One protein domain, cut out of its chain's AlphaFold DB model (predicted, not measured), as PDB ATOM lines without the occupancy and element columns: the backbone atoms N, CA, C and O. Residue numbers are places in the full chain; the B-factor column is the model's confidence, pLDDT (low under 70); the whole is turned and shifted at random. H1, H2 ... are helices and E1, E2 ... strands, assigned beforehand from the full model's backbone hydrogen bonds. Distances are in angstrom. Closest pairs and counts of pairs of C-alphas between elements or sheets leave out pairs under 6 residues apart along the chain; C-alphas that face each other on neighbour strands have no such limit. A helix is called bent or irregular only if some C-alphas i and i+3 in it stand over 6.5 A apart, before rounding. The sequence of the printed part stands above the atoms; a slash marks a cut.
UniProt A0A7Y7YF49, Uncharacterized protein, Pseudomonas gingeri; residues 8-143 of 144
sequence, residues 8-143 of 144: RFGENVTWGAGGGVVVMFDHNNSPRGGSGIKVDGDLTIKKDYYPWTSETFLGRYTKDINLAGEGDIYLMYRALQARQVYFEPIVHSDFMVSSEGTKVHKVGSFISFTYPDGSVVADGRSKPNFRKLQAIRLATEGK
ATOM      1  N   ARG A   8     -52.033  35.818 -14.519       88.81
ATOM      2  CA  ARG A   8     -51.713  36.945 -13.631       88.81
ATOM      3  C   ARG A   8     -50.583  37.833 -14.152       88.81
ATOM      4  O   ARG A   8     -50.458  38.966 -13.697       88.81
ATOM      5  N   PHE A   9     -49.771  37.330 -15.082       89.44
ATOM      6  CA  PHE A   9     -48.663  38.062 -15.701       89.44
ATOM      7  C   PHE A   9     -49.060  38.750 -17.015       89.44
ATOM      8  O   PHE A   9     -48.217  39.375 -17.664       89.44
ATOM      9  N   GLY A  10     -50.335  38.660 -17.404       90.00
ATOM     10  CA  GLY A  10     -50.903  39.349 -18.554       90.00
ATOM     11  C   GLY A  10     -51.785  38.451 -19.414       90.00
ATOM     12  O   GLY A  10     -51.806  37.227 -19.290       90.00
ATOM     13  N   GLU A  11     -52.500  39.087 -20.338       91.44
ATOM     14  CA  GLU A  11     -53.338  38.383 -21.304       91.44
ATOM     15  C   GLU A  11     -52.496  37.448 -22.184       91.44
ATOM     16  O   GLU A  11     -51.416  37.836 -22.651       91.44
ATOM     17  N   ASN A  12     -53.015  36.236 -22.409       90.69
ATOM     18  CA  ASN A  12     -52.425  35.175 -23.234       90.69
ATOM     19  C   ASN A  12     -51.039  34.693 -22.781       90.69
ATOM     20  O   ASN A  12     -50.333  34.059 -23.562       90.69
ATOM     21  N   VAL A  13     -50.645  34.974 -21.534       94.81
ATOM     22  CA  VAL A  13     -49.384  34.473 -20.982       94.81
ATOM     23  C   VAL A  13     -49.511  32.987 -20.644       94.81
ATOM     24  O   VAL A  13     -50.397  32.578 -19.891       94.81
ATOM     25  N   THR A  14     -48.596  32.185 -21.182       94.75
ATOM     26  CA  THR A  14     -48.448  30.754 -20.906       94.75
ATOM     27  C   THR A  14     -47.196  30.452 -20.087       94.75
ATOM     28  O   THR A  14     -46.439  31.340 -19.697       94.75
ATOM     29  N   TRP A  15     -47.000  29.181 -19.747       91.81
ATOM     30  CA  TRP A  15     -45.840  28.732 -18.988       91.81
ATOM     31  C   TRP A  15     -44.574  28.722 -19.836       91.81
ATOM     32  O   TRP A  15     -44.506  28.022 -20.846       91.81
ATOM     33  N   GLY A  16     -43.564  29.449 -19.376       89.94
ATOM     34  CA  GLY A  16     -42.224  29.427 -19.936       89.94
ATOM     35  C   GLY A  16     -41.292  28.451 -19.225       89.94
ATOM     36  O   GLY A  16     -41.700  27.543 -18.498       89.94
ATOM     37  N   ALA A  17     -40.001  28.656 -19.452       84.00
ATOM     38  CA  ALA A  17     -38.906  27.896 -18.874       84.00
ATOM     39  C   ALA A  17     -38.073  28.756 -17.902       84.00
ATOM     40  O   ALA A  17     -38.315  29.942 -17.691       84.00
ATOM     41  N   GLY A  18     -37.051  28.145 -17.309       81.19
ATOM     42  CA  GLY A  18     -36.113  28.818 -16.413       81.19
ATOM     43  C   GLY A  18     -36.268  28.381 -14.961       81.19
ATOM     44  O   GLY A  18     -37.288  27.833 -14.552       81.19
ATOM     45  N   GLY A  19     -35.201  28.572 -14.190       82.62
ATOM     46  CA  GLY A  19     -35.139  28.108 -12.804       82.62
ATOM     47  C   GLY A  19     -34.904  26.607 -12.633       82.62
ATOM     48  O   GLY A  19     -34.993  26.106 -11.517       82.62
ATOM     49  N   GLY A  20     -34.577  25.888 -13.710       88.06
ATOM     50  CA  GLY A  20     -34.283  24.464 -13.641       88.06
ATOM     51  C   GLY A  20     -32.973  24.172 -12.908       88.06
ATOM     52  O   GLY A  20     -32.031  24.970 -12.909       88.06
ATOM     53  N   VAL A  21     -32.886  22.979 -12.328       91.75
ATOM     54  CA  VAL A  21     -31.665  22.449 -11.715       91.75
ATOM     55  C   VAL A  21     -31.369  21.083 -12.316       91.75
ATOM     56  O   VAL A  21     -32.257  20.245 -12.452       91.75
ATOM     57  N   VAL A  22     -30.105  20.853 -12.654       93.75
ATOM     58  CA  VAL A  22     -29.580  19.544 -13.041       93.75
ATOM     59  C   VAL A  22     -28.521  19.141 -12.026       93.75
ATOM     60  O   VAL A  22     -27.533  19.854 -11.840       93.75
ATOM     61  N   VAL A  23     -28.707  17.979 -11.404       95.19
ATOM     62  CA  VAL A  23     -27.726  17.392 -10.488       95.19
ATOM     63  C   VAL A  23     -27.202  16.092 -11.085       95.19
ATOM     64  O   VAL A  23     -27.974  15.197 -11.417       95.19
ATOM     65  N   MET A  24     -25.886  16.016 -11.251       95.94
ATOM     66  CA  MET A  24     -25.167  14.832 -11.710       95.94
ATOM     67  C   MET A  24     -24.561  14.129 -10.499       95.94
ATOM     68  O   MET A  24     -23.782  14.728  -9.754       95.94
ATOM     69  N   PHE A  25     -24.910  12.857 -10.328       95.44
ATOM     70  CA  PHE A  25     -24.397  11.993  -9.259       95.44
ATOM     71  C   PHE A  25     -23.295  11.044  -9.753       95.44
ATOM     72  O   PHE A  25     -22.800  10.215  -8.999       95.44
ATOM     73  N   ASP A  26     -22.897  11.175 -11.018       94.00
ATOM     74  CA  ASP A  26     -21.833  10.409 -11.649       94.00
ATOM     75  C   ASP A  26     -20.810  11.339 -12.331       94.00
ATOM     76  O   ASP A  26     -20.867  12.572 -12.252       94.00
ATOM     77  N   HIS A  27     -19.824  10.734 -12.992       93.94
ATOM     78  CA  HIS A  27     -18.798  11.475 -13.720       93.94
ATOM     79  C   HIS A  27     -19.228  11.923 -15.124       93.94
ATOM     80  O   HIS A  27     -18.455  12.644 -15.773       93.94
ATOM     81  N   ASN A  28     -20.424  11.545 -15.583       92.31
ATOM     82  CA  ASN A  28     -20.911  11.884 -16.910       92.31
ATOM     83  C   ASN A  28     -21.301  13.363 -16.988       92.31
ATOM     84  O   ASN A  28     -21.531  14.051 -15.992       92.31
ATOM     85  N   ASN A  29     -21.341  13.874 -18.215       90.75
ATOM     86  CA  ASN A  29     -21.923  15.183 -18.478       90.75
ATOM     87  C   ASN A  29     -23.437  15.047 -18.633       90.75
ATOM     88  O   ASN A  29     -23.937  14.013 -19.082       90.75
ATOM     89  N   SER A  30     -24.167  16.114 -18.308       88.94
ATOM     90  CA  SER A  30     -25.609  16.136 -18.532       88.94
ATOM     91  C   SER A  30     -25.926  16.003 -20.030       88.94
ATOM     92  O   SER A  30     -25.253  16.633 -20.850       88.94
ATOM     93  N   PRO A  31     -27.018  15.313 -20.410       85.81
ATOM     94  CA  PRO A  31     -27.586  15.412 -21.756       85.81
ATOM     95  C   PRO A  31     -27.985  16.847 -22.143       85.81
ATOM     96  O   PRO A  31     -28.150  17.153 -23.319       85.81
ATOM     97  N   ARG A  32     -28.137  17.742 -21.155       83.25
ATOM     98  CA  ARG A  32     -28.356  19.185 -21.342       83.25
ATOM     99  C   ARG A  32     -27.047  19.974 -21.537       83.25
ATOM    100  O   ARG A  32     -27.096  21.197 -21.604       83.25
ATOM    101  N   GLY A  33     -25.906  19.288 -21.652       81.06
ATOM    102  CA  GLY A  33     -24.563  19.865 -21.764       81.06
ATOM    103  C   GLY A  33     -23.937  20.206 -20.407       81.06
ATOM    104  O   GLY A  33     -24.637  20.311 -19.410       81.06
ATOM    105  N   GLY A  34     -22.612  20.384 -20.373       82.31
ATOM    106  CA  GLY A  34     -21.871  20.858 -19.194       82.31
ATOM    107  C   GLY A  34     -21.466  19.781 -18.176       82.31
ATOM    108  O   GLY A  34     -22.096  18.733 -18.045       82.31
ATOM    109  N   SER A  35     -20.377  20.058 -17.448       84.00
ATOM    110  CA  SER A  35     -19.845  19.200 -16.375       84.00
ATOM    111  C   SER A  35     -20.408  19.525 -14.985       84.00
ATOM    112  O   SER A  35     -20.247  18.722 -14.064       84.00
ATOM    113  N   GLY A  36     -21.082  20.674 -14.852       89.62
ATOM    114  CA  GLY A  36     -21.627  21.202 -13.602       89.62
ATOM    115  C   GLY A  36     -20.576  21.743 -12.632       89.62
ATOM    116  O   GLY A  36     -19.383  21.455 -12.728       89.62
ATOM    117  N   ILE A  37     -21.039  22.532 -11.667       93.12
ATOM    118  CA  ILE A  37     -20.247  22.988 -10.523       93.12
ATOM    119  C   ILE A  37     -20.036  21.789  -9.599       93.12
ATOM    120  O   ILE A  37     -21.006  21.175  -9.157       93.12
ATOM    121  N   LYS A  38     -18.779  21.439  -9.316       95.62
ATOM    122  CA  LYS A  38     -18.462  20.349  -8.386       95.62
ATOM    123  C   LYS A  38     -18.834  20.752  -6.960       95.62
ATOM    124  O   LYS A  38     -18.503  21.856  -6.535       95.62
ATOM    125  N   VAL A  39     -19.499  19.849  -6.253       96.31
ATOM    126  CA  VAL A  39     -19.887  20.001  -4.851       96.31
ATOM    127  C   VAL A  39     -19.536  18.717  -4.115       96.31
ATOM    128  O   VAL A  39     -19.834  17.620  -4.594       96.31
ATOM    129  N   ASP A  40     -18.906  18.869  -2.957       94.75
ATOM    130  CA  ASP A  40     -18.586  17.764  -2.066       94.75
ATOM    131  C   ASP A  40     -19.689  17.628  -1.010       94.75
ATOM    132  O   ASP A  40     -20.040  18.597  -0.340       94.75
ATOM    133  N   GLY A  41     -20.235  16.419  -0.855       95.56
ATOM    134  CA  GLY A  41     -21.312  16.142   0.097       95.56
ATOM    135  C   GLY A  41     -22.691  16.640  -0.351       95.56
ATOM    136  O   GLY A  41     -22.969  16.734  -1.546       95.56
ATOM    137  N   ASP A  42     -23.572  16.884   0.624       97.81
ATOM    138  CA  ASP A  42     -24.966  17.278   0.394       97.81
ATOM    139  C   ASP A  42     -25.074  18.652  -0.285       97.81
ATOM    140  O   ASP A  42     -24.310  19.580  -0.013       97.81
ATOM    141  N   LEU A  43     -26.058  18.792  -1.174       97.44
ATOM    142  CA  LEU A  43     -26.219  19.962  -2.029       97.44
ATOM    143  C   LEU A  43     -27.409  20.807  -1.576       97.44
ATOM    144  O   LEU A  43     -28.555  20.388  -1.696       97.44
ATOM    145  N   THR A  44     -27.142  22.032  -1.124       97.00
ATOM    146  CA  THR A  44     -28.172  23.059  -0.907       97.00
ATOM    147  C   THR A  44     -28.090  24.121  -1.995       97.00
ATOM    148  O   THR A  44     -27.048  24.741  -2.203       97.00
ATOM    149  N   ILE A  45     -29.206  24.358  -2.677       95.19
ATOM    150  CA  ILE A  45     -29.330  25.331  -3.757       95.19
ATOM    151  C   ILE A  45     -30.327  26.388  -3.310       95.19
ATOM    152  O   ILE A  45     -31.537  26.180  -3.362       95.19
ATOM    153  N   LYS A  46     -29.791  27.531  -2.890       95.38
ATOM    154  CA  LYS A  46     -30.561  28.706  -2.496       95.38
ATOM    155  C   LYS A  46     -30.154  29.873  -3.383       95.38
ATOM    156  O   LYS A  46     -29.058  30.415  -3.237       95.38
ATOM    157  N   LYS A  47     -30.979  30.161  -4.387       94.62
ATOM    158  CA  LYS A  47     -30.658  31.090  -5.479       94.62
ATOM    159  C   LYS A  47     -31.819  32.023  -5.755       94.62
ATOM    160  O   LYS A  47     -32.975  31.633  -5.608       94.62
ATOM    161  N   ASP A  48     -31.477  33.241  -6.155       95.44
ATOM    162  CA  ASP A  48     -32.448  34.264  -6.509       95.44
ATOM    163  C   ASP A  48     -33.005  34.045  -7.914       95.44
ATOM    164  O   ASP A  48     -32.264  33.743  -8.857       95.44
ATOM    165  N   TYR A  49     -34.302  34.286  -8.051       94.75
ATOM    166  CA  TYR A  49     -35.035  34.228  -9.303       94.75
ATOM    167  C   TYR A  49     -35.973  35.423  -9.430       94.75
ATOM    168  O   TYR A  49     -36.570  35.880  -8.455       94.75
ATOM    169  N   TYR A  50     -36.131  35.893 -10.660       95.50
ATOM    170  CA  TYR A  50     -36.978  37.026 -11.011       95.50
ATOM    171  C   TYR A  50     -38.015  36.583 -12.047       95.50
ATOM    172  O   TYR A  50     -37.635  35.926 -13.025       95.50
ATOM    173  N   PRO A  51     -39.305  36.921 -11.876       94.94
ATOM    174  CA  PRO A  51     -40.311  36.679 -12.903       94.94
ATOM    175  C   PRO A  51     -39.957  37.422 -14.195       94.94
ATOM    176  O   PRO A  51     -39.625  38.609 -14.167       94.94
ATOM    177  N   TRP A  52     -40.034  36.727 -15.328       96.00
ATOM    178  CA  TRP A  52     -39.715  37.281 -16.639       96.00
ATOM    179  C   TRP A  52     -40.805  36.969 -17.665       96.00
ATOM    180  O   TRP A  52     -40.892  35.845 -18.163       96.00
ATOM    181  N   THR A  53     -41.604  37.970 -18.031       96.62
ATOM    182  CA  THR A  53     -42.555  37.841 -19.144       96.62
ATOM    183  C   THR A  53     -41.824  38.057 -20.465       96.62
ATOM    184  O   THR A  53     -41.275  39.132 -20.702       96.62
ATOM    185  N   SER A  54     -41.820  37.053 -21.334       96.12
ATOM    186  CA  SER A  54     -41.156  37.095 -22.637       96.12
ATOM    187  C   SER A  54     -42.173  36.987 -23.759       96.12
ATOM    188  O   SER A  54     -42.896  35.999 -23.826       96.12
ATOM    189  N   GLU A  55     -42.196  37.961 -24.663       97.38
ATOM    190  CA  GLU A  55     -43.046  37.954 -25.851       97.38
ATOM    191  C   GLU A  55     -42.197  37.836 -27.119       97.38
ATOM    192  O   GLU A  55     -41.284  38.628 -27.350       97.38
ATOM    193  N   THR A  56     -42.494  36.842 -27.951       95.75
ATOM    194  CA  THR A  56     -41.755  36.536 -29.180       95.75
ATOM    195  C   THR A  56     -42.691  36.640 -30.377       95.75
ATOM    196  O   THR A  56     -43.747  36.017 -30.384       95.75
ATOM    197  N   PHE A  57     -42.299  37.398 -31.410       95.50
ATOM    198  CA  PHE A  57     -43.112  37.584 -32.624       95.50
ATOM    199  C   PHE A  57     -42.586  36.808 -33.832       95.50
ATOM    200  O   PHE A  57     -43.376  36.296 -34.622       95.50
ATOM    201  N   LEU A  58     -41.262  36.746 -34.011       92.12
ATOM    202  CA  LEU A  58     -40.661  36.037 -35.139       92.12
ATOM    203  C   LEU A  58     -40.727  34.521 -34.929       92.12
ATOM    204  O   LEU A  58     -40.356  34.009 -33.877       92.12
ATOM    205  N   GLY A  59     -41.154  33.805 -35.971       89.44
ATOM    206  CA  GLY A  59     -41.442  32.376 -35.896       89.44
ATOM    207  C   GLY A  59     -42.877  32.139 -35.429       89.44
ATOM    208  O   GLY A  59     -43.820  32.625 -36.051       89.44
ATOM    209  N   ARG A  60     -43.048  31.374 -34.351       91.88
ATOM    210  CA  ARG A  60     -44.351  31.203 -33.702       91.88
ATOM    211  C   ARG A  60     -44.522  32.303 -32.660       91.88
ATOM    212  O   ARG A  60     -43.639  32.467 -31.826       91.88
ATOM    213  N   TYR A  61     -45.664  32.991 -32.682       95.75
ATOM    214  CA  TYR A  61     -46.015  33.909 -31.601       95.75
ATOM    215  C   TYR A  61     -46.100  33.148 -30.275       95.75
ATOM    216  O   TYR A  61     -46.853  32.172 -30.175       95.75
ATOM    217  N   THR A  62     -45.337  33.588 -29.279       95.81
ATOM    218  CA  THR A  62     -45.430  33.084 -27.906       95.81
ATOM    219  C   THR A  62     -45.349  34.232 -26.916       95.81
ATOM    220  O   THR A  62     -44.714  35.258 -27.176       95.81
ATOM    221  N   LYS A  63     -45.999  34.051 -25.771       97.12
ATOM    222  CA  LYS A  63     -45.938  34.981 -24.654       97.12
ATOM    223  C   LYS A  63     -45.938  34.167 -23.375       97.12
ATOM    224  O   LYS A  63     -46.934  33.536 -23.047       97.12
ATOM    225  N   ASP A  64     -44.814  34.155 -22.676       95.44
ATOM    226  CA  ASP A  64     -44.559  33.167 -21.631       95.44
ATOM    227  C   ASP A  64     -44.004  33.814 -20.364       95.44
ATOM    228  O   ASP A  64     -43.205  34.750 -20.439       95.44
ATOM    229  N   ILE A  65     -44.380  33.286 -19.197       95.12
ATOM    230  CA  ILE A  65     -43.750  33.628 -17.919       95.12
ATOM    231  C   ILE A  65     -42.610  32.652 -17.615       95.12
ATOM    232  O   ILE A  65     -42.804  31.443 -17.503       95.12
ATOM    233  N   ASN A  66     -41.407  33.196 -17.478       93.56
ATOM    234  CA  ASN A  66     -40.157  32.490 -17.222       93.56
ATOM    235  C   ASN A  66     -39.599  32.868 -15.842       93.56
ATOM    236  O   ASN A  66     -40.033  33.845 -15.221       93.56
ATOM    237  N   LEU A  67     -38.576  32.140 -15.391       93.38
ATOM    238  CA  LEU A  67     -37.736  32.552 -14.262       93.38
ATOM    239  C   LEU A  67     -36.337  32.929 -14.751       93.38
ATOM    240  O   LEU A  67     -35.584  32.082 -15.232       93.38
ATOM    241  N   ALA A  68     -35.968  34.196 -14.575       94.44
ATOM    242  CA  ALA A  68     -34.608  34.672 -14.786       94.44
ATOM    243  C   ALA A  68     -33.776  34.433 -13.517       94.44
ATOM    244  O   ALA A  68     -34.058  35.005 -12.465       94.44
ATOM    245  N   GLY A  69     -32.752  33.587 -13.617       93.19
ATOM    246  CA  GLY A  69     -31.829  33.278 -12.522       93.19
ATOM    247  C   GLY A  69     -30.369  33.487 -12.912       93.19
ATOM    248  O   GLY A  69     -30.060  33.932 -14.015       93.19
ATOM    249  N   GLU A  70     -29.460  33.146 -11.998       89.56
ATOM    250  CA  GLU A  70     -28.006  33.238 -12.217       89.56
ATOM    251  C   GLU A  70     -27.516  32.336 -13.364       89.56
ATOM    252  O   GLU A  70     -26.543  32.651 -14.050       89.56
ATOM    253  N   GLY A  71     -28.198  31.209 -13.568       82.19
ATOM    254  CA  GLY A  71     -27.908  30.269 -14.638       82.19
ATOM    255  C   GLY A  71     -28.403  30.725 -16.010       82.19
ATOM    256  O   GLY A  71     -28.815  31.860 -16.254       82.19
ATOM    257  N   ASP A  72     -28.346  29.795 -16.952       79.56
ATOM    258  CA  ASP A  72     -29.139  29.903 -18.168       79.56
ATOM    259  C   ASP A  72     -30.541  29.346 -17.915       79.56
ATOM    260  O   ASP A  72     -31.238  29.826 -17.024       79.56
ATOM    261  N   ILE A  73     -30.941  28.298 -18.629       82.50
ATOM    262  CA  ILE A  73     -32.172  27.564 -18.316       82.50
ATOM    263  C   ILE A  73     -31.988  26.702 -17.055       82.50
ATOM    264  O   ILE A  73     -32.926  26.543 -16.270       82.50
ATOM    265  N   TYR A  74     -30.773  26.173 -16.851       88.69
ATOM    266  CA  TYR A  74     -30.439  25.270 -15.751       88.69
ATOM    267  C   TYR A  74     -29.221  25.748 -14.959       88.69
ATOM    268  O   TYR A  74     -28.210  26.152 -15.538       88.69
ATOM    269  N   LEU A  75     -29.284  25.613 -13.635       91.62
ATOM    270  CA  LEU A  75     -28.095  25.506 -12.793       91.62
ATOM    271  C   LEU A  75     -27.640  24.051 -12.769       91.62
ATOM    272  O   LEU A  75     -28.447  23.149 -12.558       91.62
ATOM    273  N   MET A  76     -26.351  23.820 -12.992       93.88
ATOM    274  CA  MET A  76     -25.804  22.473 -13.121       93.88
ATOM    275  C   MET A  76     -24.794  22.205 -12.014       93.88
ATOM    276  O   MET A  76     -23.822  22.948 -11.875       93.88
ATOM    277  N   TYR A  77     -24.993  21.118 -11.275       95.38
ATOM    278  CA  TYR A  77     -24.141  20.699 -10.165       95.38
ATOM    279  C   TYR A  77     -23.714  19.248 -10.326       95.38
ATOM    280  O   TYR A  77     -24.515  18.406 -10.725       95.38
ATOM    281  N   ARG A  78     -22.467  18.939  -9.980       96.56
ATOM    282  CA  ARG A  78     -21.956  17.574  -9.874       96.56
ATOM    283  C   ARG A  78     -21.680  17.271  -8.411       96.56
ATOM    284  O   ARG A  78     -20.730  17.811  -7.854       96.56
ATOM    285  N   ALA A  79     -22.500  16.413  -7.818       96.88
ATOM    286  CA  ALA A  79     -22.491  16.116  -6.393       96.88
ATOM    287  C   ALA A  79     -22.406  14.597  -6.177       96.88
ATOM    288  O   ALA A  79     -23.374  13.937  -5.813       96.88
ATOM    289  N   LEU A  80     -21.223  14.032  -6.447       96.75
ATOM    290  CA  LEU A  80     -20.983  12.578  -6.487       96.75
ATOM    291  C   LEU A  80     -21.276  11.861  -5.162       96.75
ATOM    292  O   LEU A  80     -21.491  10.656  -5.146       96.75
ATOM    293  N   GLN A  81     -21.201  12.595  -4.053       96.69
ATOM    294  CA  GLN A  81     -21.345  12.071  -2.695       96.69
ATOM    295  C   GLN A  81     -22.585  12.633  -1.983       96.69
ATOM    296  O   GLN A  81     -22.761  12.379  -0.790       96.69
ATOM    297  N   ALA A  82     -23.425  13.408  -2.681       97.38
ATOM    298  CA  ALA A  82     -24.641  13.955  -2.092       97.38
ATOM    299  C   ALA A  82     -25.603  12.825  -1.731       97.38
ATOM    300  O   ALA A  82     -25.967  12.002  -2.572       97.38
ATOM    301  N   ARG A  83     -26.052  12.821  -0.479       97.38
ATOM    302  CA  ARG A  83     -27.172  12.000  -0.010       97.38
ATOM    303  C   ARG A  83     -28.466  12.797  -0.034       97.38
ATOM    304  O   ARG A  83     -29.540  12.219  -0.157       97.38
ATOM    305  N   GLN A  84     -28.352  14.118   0.073       97.38
ATOM    306  CA  GLN A  84     -29.467  15.050   0.054       97.38
ATOM    307  C   GLN A  84     -29.223  16.167  -0.956       97.38
ATOM    308  O   GLN A  84     -28.127  16.722  -1.061       97.38
ATOM    309  N   VAL A  85     -30.289  16.508  -1.677       96.62
ATOM    310  CA  VAL A  85     -30.375  17.713  -2.498       96.62
ATOM    311  C   VAL A  85     -31.556  18.523  -1.993       96.62
ATOM    312  O   VAL A  85     -32.692  18.053  -2.022       96.62
ATOM    313  N   TYR A  86     -31.286  19.741  -1.544       96.69
ATOM    314  CA  TYR A  86     -32.291  20.682  -1.078       96.69
ATOM    315  C   TYR A  86     -32.317  21.901  -1.998       96.69
ATOM    316  O   TYR A  86     -31.297  22.559  -2.208       96.69
ATOM    317  N   PHE A  87     -33.482  22.182  -2.577       93.06
ATOM    318  CA  PHE A  87     -33.692  23.299  -3.494       93.06
ATOM    319  C   PHE A  87     -34.690  24.286  -2.895       93.06
ATOM    320  O   PHE A  87     -35.851  23.949  -2.675       93.06
ATOM    321  N   GLU A  88     -34.226  25.512  -2.662       92.88
ATOM    322  CA  GLU A  88     -35.001  26.615  -2.101       92.88
ATOM    323  C   GLU A  88     -34.873  27.845  -3.017       92.88
ATOM    324  O   GLU A  88     -33.949  28.652  -2.860       92.88
ATOM    325  N   PRO A  89     -35.754  27.997  -4.021       90.75
ATOM    326  CA  PRO A  89     -35.742  29.172  -4.880       90.75
ATOM    327  C   PRO A  89     -36.225  30.404  -4.108       90.75
ATOM    328  O   PRO A  89     -37.322  30.414  -3.551       90.75
ATOM    329  N   ILE A  90     -35.429  31.473  -4.124       94.06
ATOM    330  CA  ILE A  90     -35.821  32.780  -3.592       94.06
ATOM    331  C   ILE A  90     -36.403  33.581  -4.752       94.06
ATOM    332  O   ILE A  90     -35.663  34.049  -5.615       94.06
ATOM    333  N   VAL A  91     -37.727  33.712  -4.806       92.81
ATOM    334  CA  VAL A  91     -38.383  34.428  -5.906       92.81
ATOM    335  C   VAL A  91     -38.731  35.852  -5.492       92.81
ATOM    336  O   VAL A  91     -39.498  36.070  -4.557       92.81
ATOM    337  N   HIS A  92     -38.206  36.817  -6.241       95.31
ATOM    338  CA  HIS A  92     -38.401  38.250  -6.028       95.31
ATOM    339  C   HIS A  92     -39.569  38.758  -6.879       95.31
ATOM    340  O   HIS A  92     -39.368  39.319  -7.955       95.31
ATOM    341  N   SER A  93     -40.804  38.504  -6.426       91.88
ATOM    342  CA  SER A  93     -42.035  38.774  -7.194       91.88
ATOM    343  C   SER A  93     -42.185  40.230  -7.644       91.88
ATOM    344  O   SER A  93     -42.714  40.473  -8.725       91.88
ATOM    345  N   ASP A  94     -41.699  41.173  -6.835       93.88
ATOM    346  CA  ASP A  94     -41.842  42.617  -7.069       93.88
ATOM    347  C   ASP A  94     -40.863  43.156  -8.124       93.88
ATOM    348  O   ASP A  94     -40.990  44.285  -8.592       93.88
ATOM    349  N   PHE A  95     -39.897  42.337  -8.542       96.56
ATOM    350  CA  PHE A  95     -38.843  42.704  -9.481       96.56
ATOM    351  C   PHE A  95     -39.032  41.982 -10.819       96.56
ATOM    352  O   PHE A  95     -38.162  41.249 -11.292       96.56
ATOM    353  N   MET A  96     -40.195  42.194 -11.437       95.62
ATOM    354  CA  MET A  96     -40.544  41.607 -12.729       95.62
ATOM    355  C   MET A  96     -39.840  42.312 -13.895       95.62
ATOM    356  O   MET A  96     -39.844  43.537 -13.998       95.62
ATOM    357  N   VAL A  97     -39.290  41.528 -14.820       97.31
ATOM    358  CA  VAL A  97     -38.738  42.011 -16.095       97.31
ATOM    359  C   VAL A  97     -39.639  41.582 -17.247       97.31
ATOM    360  O   VAL A  97     -40.188  40.481 -17.241       97.31
ATOM    361  N   SER A  98     -39.781  42.431 -18.259       97.56
ATOM    362  CA  SER A  98     -40.455  42.068 -19.504       97.56
ATOM    363  C   SER A  98     -39.493  42.126 -20.680       97.56
ATOM    364  O   SER A  98     -38.524  42.892 -20.670       97.56
ATOM    365  N   SER A  99     -39.737  41.310 -21.703       97.38
ATOM    366  CA  SER A  99     -39.019  41.414 -22.966       97.38
ATOM    367  C   SER A  99     -39.937  41.355 -24.171       97.38
ATOM    368  O   SER A  99     -40.786  40.471 -24.261       97.38
ATOM    369  N   GLU A 100     -39.691  42.249 -25.124       97.50
ATOM    370  CA  GLU A 100     -40.361  42.280 -26.419       97.50
ATOM    371  C   GLU A 100     -39.372  41.846 -27.507       97.50
ATOM    372  O   GLU A 100     -38.331  42.476 -27.732       97.50
ATOM    373  N   GLY A 101     -39.682  40.733 -28.168       95.75
ATOM    374  CA  GLY A 101     -38.964  40.263 -29.340       95.75
ATOM    375  C   GLY A 101     -39.121  41.221 -30.516       95.75
ATOM    376  O   GLY A 101     -40.060  42.008 -30.609       95.75
ATOM    377  N   THR A 102     -38.197  41.147 -31.465       93.81
ATOM    378  CA  THR A 102     -38.301  41.954 -32.682       93.81
ATOM    379  C   THR A 102     -39.454  41.444 -33.543       93.81
ATOM    380  O   THR A 102     -39.765  40.256 -33.536       93.81
ATOM    381  N   LYS A 103     -40.099  42.338 -34.299       93.75
ATOM    382  CA  LYS A 103     -41.164  41.981 -35.261       93.75
ATOM    383  C   LYS A 103     -40.633  41.780 -36.680       93.75
ATOM    384  O   LYS A 103     -41.314  41.217 -37.527       93.75
ATOM    385  N   VAL A 104     -39.414  42.253 -36.940       91.25
ATOM    386  CA  VAL A 104     -38.747  42.187 -38.243       91.25
ATOM    387  C   VAL A 104     -37.296  41.784 -38.029       91.25
ATOM    388  O   VAL A 104     -36.611  42.330 -37.161       91.25
ATOM    389  N   HIS A 105     -36.815  40.855 -38.851       85.50
ATOM    390  CA  HIS A 105     -35.416  40.462 -38.859       85.50
ATOM    391  C   HIS A 105     -34.594  41.460 -39.688       85.50
ATOM    392  O   HIS A 105     -34.569  41.396 -40.917       85.50
ATOM    393  N   LYS A 106     -33.936  42.409 -39.015       90.62
ATOM    394  CA  LYS A 106     -32.996  43.366 -39.618       90.62
ATOM    395  C   LYS A 106     -31.781  43.550 -38.713       90.62
ATOM    396  O   LYS A 106     -31.890  43.421 -37.492       90.62
ATOM    397  N   VAL A 107     -30.633  43.871 -39.307       87.81
ATOM    398  CA  VAL A 107     -29.390  44.126 -38.564       87.81
ATOM    399  C   VAL A 107     -29.634  45.201 -37.501       87.81
ATOM    400  O   VAL A 107     -30.270  46.219 -37.771       87.81
ATOM    401  N   GLY A 108     -29.174  44.940 -36.275       86.38
ATOM    402  CA  GLY A 108     -29.356  45.836 -35.131       86.38
ATOM    403  C   GLY A 108     -30.735  45.770 -34.465       86.38
ATOM    404  O   GLY A 108     -30.984  46.528 -33.535       86.38
ATOM    405  N   SER A 109     -31.639  44.886 -34.905       90.25
ATOM    406  CA  SER A 109     -32.866  44.606 -34.149       90.25
ATOM    407  C   SER A 109     -32.607  43.536 -33.107       90.25
ATOM    408  O   SER A 109     -32.310  42.391 -33.443       90.25
ATOM    409  N   PHE A 110     -32.765  43.918 -31.846       93.62
ATOM    410  CA  PHE A 110     -32.566  43.052 -30.695       93.62
ATOM    411  C   PHE A 110     -33.832  42.972 -29.848       93.62
ATOM    412  O   PHE A 110     -34.691  43.852 -29.906       93.62
ATOM    413  N   ILE A 111     -33.921  41.911 -29.047       96.00
ATOM    414  CA  ILE A 111     -34.925  41.804 -27.991       96.00
ATOM    415  C   ILE A 111     -34.733  42.991 -27.043       96.00
ATOM    416  O   ILE A 111     -33.608  43.281 -26.626       96.00
ATOM    417  N   SER A 112     -35.825  43.678 -26.732       97.81
ATOM    418  CA  SER A 112     -35.824  44.802 -25.798       97.81
ATOM    419  C   SER A 112     -36.281  44.322 -24.431       97.81
ATOM    420  O   SER A 112     -37.372  43.776 -24.317       97.81
ATOM    421  N   PHE A 113     -35.462  44.524 -23.403       98.31
ATOM    422  CA  PHE A 113     -35.766  44.179 -22.015       98.31
ATOM    423  C   PHE A 113     -36.117  45.433 -21.223       98.31
ATOM    424  O   PHE A 113     -35.295  46.347 -21.164       98.31
ATOM    425  N   THR A 114     -37.277  45.444 -20.571       98.56
ATOM    426  CA  THR A 114     -37.703  46.501 -19.642       98.56
ATOM    427  C   THR A 114     -37.576  45.990 -18.213       98.56
ATOM    428  O   THR A 114     -38.208  45.002 -17.841       98.56
ATOM    429  N   TYR A 115     -36.721  46.639 -17.426       98.44
ATOM    430  CA  TYR A 115     -36.392  46.249 -16.054       98.44
ATOM    431  C   TYR A 115     -37.308  46.938 -15.026       98.44
ATOM    432  O   TYR A 115     -37.935  47.946 -15.355       98.44
ATOM    433  N   PRO A 116     -37.357  46.443 -13.769       97.56
ATOM    434  CA  PRO A 116     -38.224  47.002 -12.723       97.56
ATOM    435  C   PRO A 116     -37.990  48.488 -12.413       97.56
ATOM    436  O   PRO A 116     -38.898  49.176 -11.964       97.56
ATOM    437  N   ASP A 117     -36.782  48.996 -12.667       97.06
ATOM    438  CA  ASP A 117     -36.424  50.410 -12.502       97.06
ATOM    439  C   ASP A 117     -36.869  51.301 -13.681       97.06
ATOM    440  O   ASP A 117     -36.530  52.482 -13.730       97.06
ATOM    441  N   GLY A 118     -37.591  50.740 -14.657       97.56
ATOM    442  CA  GLY A 118     -38.037  51.417 -15.874       97.56
ATOM    443  C   GLY A 118     -36.973  51.510 -16.968       97.56
ATOM    444  O   GLY A 118     -37.254  52.012 -18.057       97.56
ATOM    445  N   SER A 119     -35.751  51.029 -16.725       98.25
ATOM    446  CA  SER A 119     -34.701  51.073 -17.737       98.25
ATOM    447  C   SER A 119     -34.936  50.040 -18.842       98.25
ATOM    448  O   SER A 119     -35.338  48.904 -18.585       98.25
ATOM    449  N   VAL A 120     -34.624  50.420 -20.084       98.19
ATOM    450  CA  VAL A 120     -34.772  49.559 -21.265       98.19
ATOM    451  C   VAL A 120     -33.404  49.245 -21.865       98.19
ATOM    452  O   VAL A 120     -32.556  50.128 -21.991       98.19
ATOM    453  N   VAL A 121     -33.164  47.982 -22.221       97.44
ATOM    454  CA  VAL A 121     -31.912  47.523 -22.844       97.44
ATOM    455  C   VAL A 121     -32.217  46.647 -24.052       97.44
ATOM    456  O   VAL A 121     -32.939  45.663 -23.927       97.44
ATOM    457  N   ALA A 122     -31.607  46.966 -25.193       95.81
ATOM    458  CA  ALA A 122     -31.670  46.177 -26.420       95.81
ATOM    459  C   ALA A 122     -30.247  45.969 -26.962       95.81
ATOM    460  O   ALA A 122     -29.808  46.660 -27.876       95.81
ATOM    461  N   ASP A 123     -29.490  45.062 -26.339       93.69
ATOM    462  CA  ASP A 123     -28.044  44.884 -26.565       93.69
ATOM    463  C   ASP A 123     -27.665  43.503 -27.127       93.69
ATOM    464  O   ASP A 123     -26.526  43.055 -27.007       93.69
ATOM    465  N   GLY A 124     -28.630  42.818 -27.744       91.62
ATOM    466  CA  GLY A 124     -28.423  41.532 -28.414       91.62
ATOM    467  C   GLY A 124     -28.454  40.308 -27.503       91.62
ATOM    468  O   GLY A 124     -28.264  39.192 -27.985       91.62
ATOM    469  N   ARG A 125     -28.730  40.472 -26.205       92.88
ATOM    470  CA  ARG A 125     -28.960  39.335 -25.304       92.88
ATOM    471  C   ARG A 125     -30.275  38.622 -25.622       92.88
ATOM    472  O   ARG A 125     -31.257  39.244 -26.011       92.88
ATOM    473  N   SER A 126     -30.298  37.314 -25.387       91.50
ATOM    474  CA  SER A 126     -31.497  36.472 -25.485       91.50
ATOM    475  C   SER A 126     -32.261  36.332 -24.166       91.50
ATOM    476  O   SER A 126     -33.363  35.795 -24.155       91.50
ATOM    477  N   LYS A 127     -31.684  36.806 -23.056       93.06
ATOM    478  CA  LYS A 127     -32.255  36.719 -21.708       93.06
ATOM    479  C   LYS A 127     -31.961  37.976 -20.882       93.06
ATOM    480  O   LYS A 127     -30.978  38.671 -21.178       93.06
ATOM    481  N   PRO A 128     -32.743  38.243 -19.820       95.06
ATOM    482  CA  PRO A 128     -32.491  39.353 -18.917       95.06
ATOM    483  C   PRO A 128     -31.109  39.262 -18.274       95.06
ATOM    484  O   PRO A 128     -30.583  38.184 -17.990       95.06
ATOM    485  N   ASN A 129     -30.520  40.417 -17.990       95.44
ATOM    486  CA  ASN A 129     -29.264  40.491 -17.268       95.44
ATOM    487  C   ASN A 129     -29.522  40.306 -15.766       95.44
ATOM    488  O   ASN A 129     -29.938  41.236 -15.075       95.44
ATOM    489  N   PHE A 130     -29.221  39.110 -15.258       95.50
ATOM    490  CA  PHE A 130     -29.380  38.771 -13.844       95.50
ATOM    491  C   PHE A 130     -28.627  39.720 -12.901       95.50
ATOM    492  O   PHE A 130     -29.169  40.136 -11.880       95.50
ATOM    493  N   ARG A 131     -27.398  40.131 -13.246       96.31
ATOM    494  CA  ARG A 131     -26.621  41.063 -12.407       96.31
ATOM    495  C   ARG A 131     -27.289  42.430 -12.313       96.31
ATOM    496  O   ARG A 131     -27.247  43.057 -11.262       96.31
ATOM    497  N   LYS A 132     -27.924  42.878 -13.398       97.25
ATOM    498  CA  LYS A 132     -28.695  44.121 -13.400       97.25
ATOM    499  C   LYS A 132     -29.932  44.009 -12.507       97.25
ATOM    500  O   LYS A 132     -30.166  44.911 -11.715       97.25
ATOM    501  N   LEU A 133     -30.666  42.895 -12.574       97.50
ATOM    502  CA  LEU A 133     -31.805  42.636 -11.680       97.50
ATOM    503  C   LEU A 133     -31.388  42.650 -10.205       97.50
ATOM    504  O   LEU A 133     -32.020  43.327  -9.400       97.50
ATOM    505  N   GLN A 134     -30.274  41.994  -9.874       97.56
ATOM    506  CA  GLN A 134     -29.700  42.023  -8.527       97.56
ATOM    507  C   GLN A 134     -29.350  43.438  -8.070       97.56
ATOM    508  O   GLN A 134     -29.698  43.828  -6.960       97.56
ATOM    509  N   ALA A 135     -28.685  44.217  -8.924       97.88
ATOM    510  CA  ALA A 135     -28.319  45.589  -8.596       97.88
ATOM    511  C   ALA A 135     -29.555  46.465  -8.334       97.88
ATOM    512  O   ALA A 135     -29.570  47.211  -7.359       97.88
ATOM    513  N   ILE A 136     -30.599  46.341  -9.161       98.06
ATOM    514  CA  ILE A 136     -31.869  47.066  -8.987       98.06
ATOM    515  C   ILE A 136     -32.541  46.675  -7.668       98.06
ATOM    516  O   ILE A 136     -32.947  47.554  -6.904       98.06
ATOM    517  N   ARG A 137     -32.624  45.371  -7.380       97.44
ATOM    518  CA  ARG A 137     -33.205  44.849  -6.140       97.44
ATOM    519  C   ARG A 137     -32.493  45.398  -4.913       97.44
ATOM    520  O   ARG A 137     -33.117  46.063  -4.093       97.44
ATOM    521  N   LEU A 138     -31.181  45.193  -4.828       96.94
ATOM    522  CA  LEU A 138     -30.377  45.620  -3.681       96.94
ATOM    523  C   LEU A 138     -30.410  47.142  -3.481       96.94
ATOM    524  O   LEU A 138     -30.465  47.612  -2.349       96.94
ATOM    525  N   ALA A 139     -30.425  47.923  -4.565       96.31
ATOM    526  CA  ALA A 139     -30.548  49.378  -4.487       96.31
ATOM    527  C   ALA A 139     -31.935  49.853  -4.017       96.31
ATOM    528  O   ALA A 139     -32.056  50.981  -3.538       96.31
ATOM    529  N   THR A 140     -32.972  49.030  -4.184       94.19
ATOM    530  CA  THR A 140     -34.340  49.315  -3.729       94.19
ATOM    531  C   THR A 140     -34.518  48.901  -2.271       94.19
ATOM    532  O   THR A 140     -34.974  49.706  -1.466       94.19
ATOM    533  N   GLU A 141     -34.092  47.687  -1.916       91.75
ATOM    534  CA  GLU A 141     -34.146  47.154  -0.547       91.75
ATOM    535  C   GLU A 141     -33.268  47.961   0.419       91.75
ATOM    536  O   GLU A 141     -33.675  48.225   1.541       91.75
ATOM    537  N   GLY A 142     -32.090  48.423  -0.013       86.25
ATOM    538  CA  GLY A 142     -31.197  49.236   0.822       86.25
ATOM    539  C   GLY A 142     -31.668  50.677   1.071       86.25
ATOM    540  O   GLY A 142     -30.974  51.425   1.755       86.25
ATOM    541  N   LYS A 143     -32.796  51.094   0.480       72.50
ATOM    542  CA  LYS A 143     -33.435  52.402   0.719       72.50
ATOM    543  C   LYS A 143     -34.640  52.317   1.662       72.50
ATOM    544  O   LYS A 143     -35.217  53.363   1.961       72.50
TER     545      LYS A 143
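AT A GLANCE: This is residues 8 to 143 of the 144 residues of an uncharacterized protein of Pseudomonas gingeri (UniProt A0A7Y7YF49). A long bent strand, E2, is the spine of a twisted sheet: E5 runs beside its first part and E6, with E7 beyond it, beside its second part, while E3 lies along its other side. A thin ribbon of two strands, E1 and E4, is loosely and only partly face to face with the E2 and E5 end, and one helix, H1, crosses over E2. The printed part has 136 residues with seven named strands followed along the chain by one named helix, H1; the large sheet is branched and mixed, with E2 and E3 antiparallel, E2 and E5 parallel, E2 and E6 parallel, and E6 and E7 antiparallel, while the ribbon of E1 and E4 is parallel. The class is mixed, helices and strands, though under half of the residues are in named elements. The whole is only just compact, close to loose, with a radius of gyration of the C-alphas of 17.0 A and spans of 48 by 41 by 28 A.

IN THESE COORDINATES: Find C-alpha 43 at (-26.219, 19.962, -2.029); from there E2 runs to residue 56, 35.4 A long, and bends by 58 degrees at residue 53. E3, residues 62 to 69, is 20.5 A long and bends by 54 degrees at residue 65. E5 is residues 85 to 91, 18.8 A; E6 is 97 to 100, 10.5 A; E7 is 112 to 114, 6.7 A. In the small sheet, E1 begins at C-alpha 20, (-34.283, 24.464, -13.641), and ends at residue 24, 13.4 A on; E4 is residues 74 to 78, 12.9 A. H1, residues 130 to 141, 16.4 A, ends at C-alpha 141, (-34.146, 47.154, -0.547).

HOW THE PARTS SIT: Start at E2. E3, antiparallel and its hairpin partner, lies on one side, with N 52 and O 66 2.9 A apart. On the other side, look for parallel E5 beside residues 43 to 50, N 86 to O 43 2.8 A, and parallel E6 beside 52 to 55, N 99 to O 53 2.8 A. E6 and E7 are an antiparallel hairpin, N 114 to O 98 2.8 A. E1 and E4 are parallel, N 22 to O 75 2.8 A. E2 and E4 are near each other; E1 and E5 are only just apart, at 8.4 A. H1 is on the large sheet at a height of 9.0 A; its closest C-alphas to E3 are Phe 130 and Gly 69, 6.2 A. Every O i to N i+4 pair in H1 is within hydrogen-bond range.

THE WHOLE: The C-alphas farthest apart, Arg 83 and Lys 106, are 50.9 A apart. The printed part has no cut. The links E1 to E2, E6 to E7 and E7 to H1 are long. No printed residue is under 70 in pLDDT.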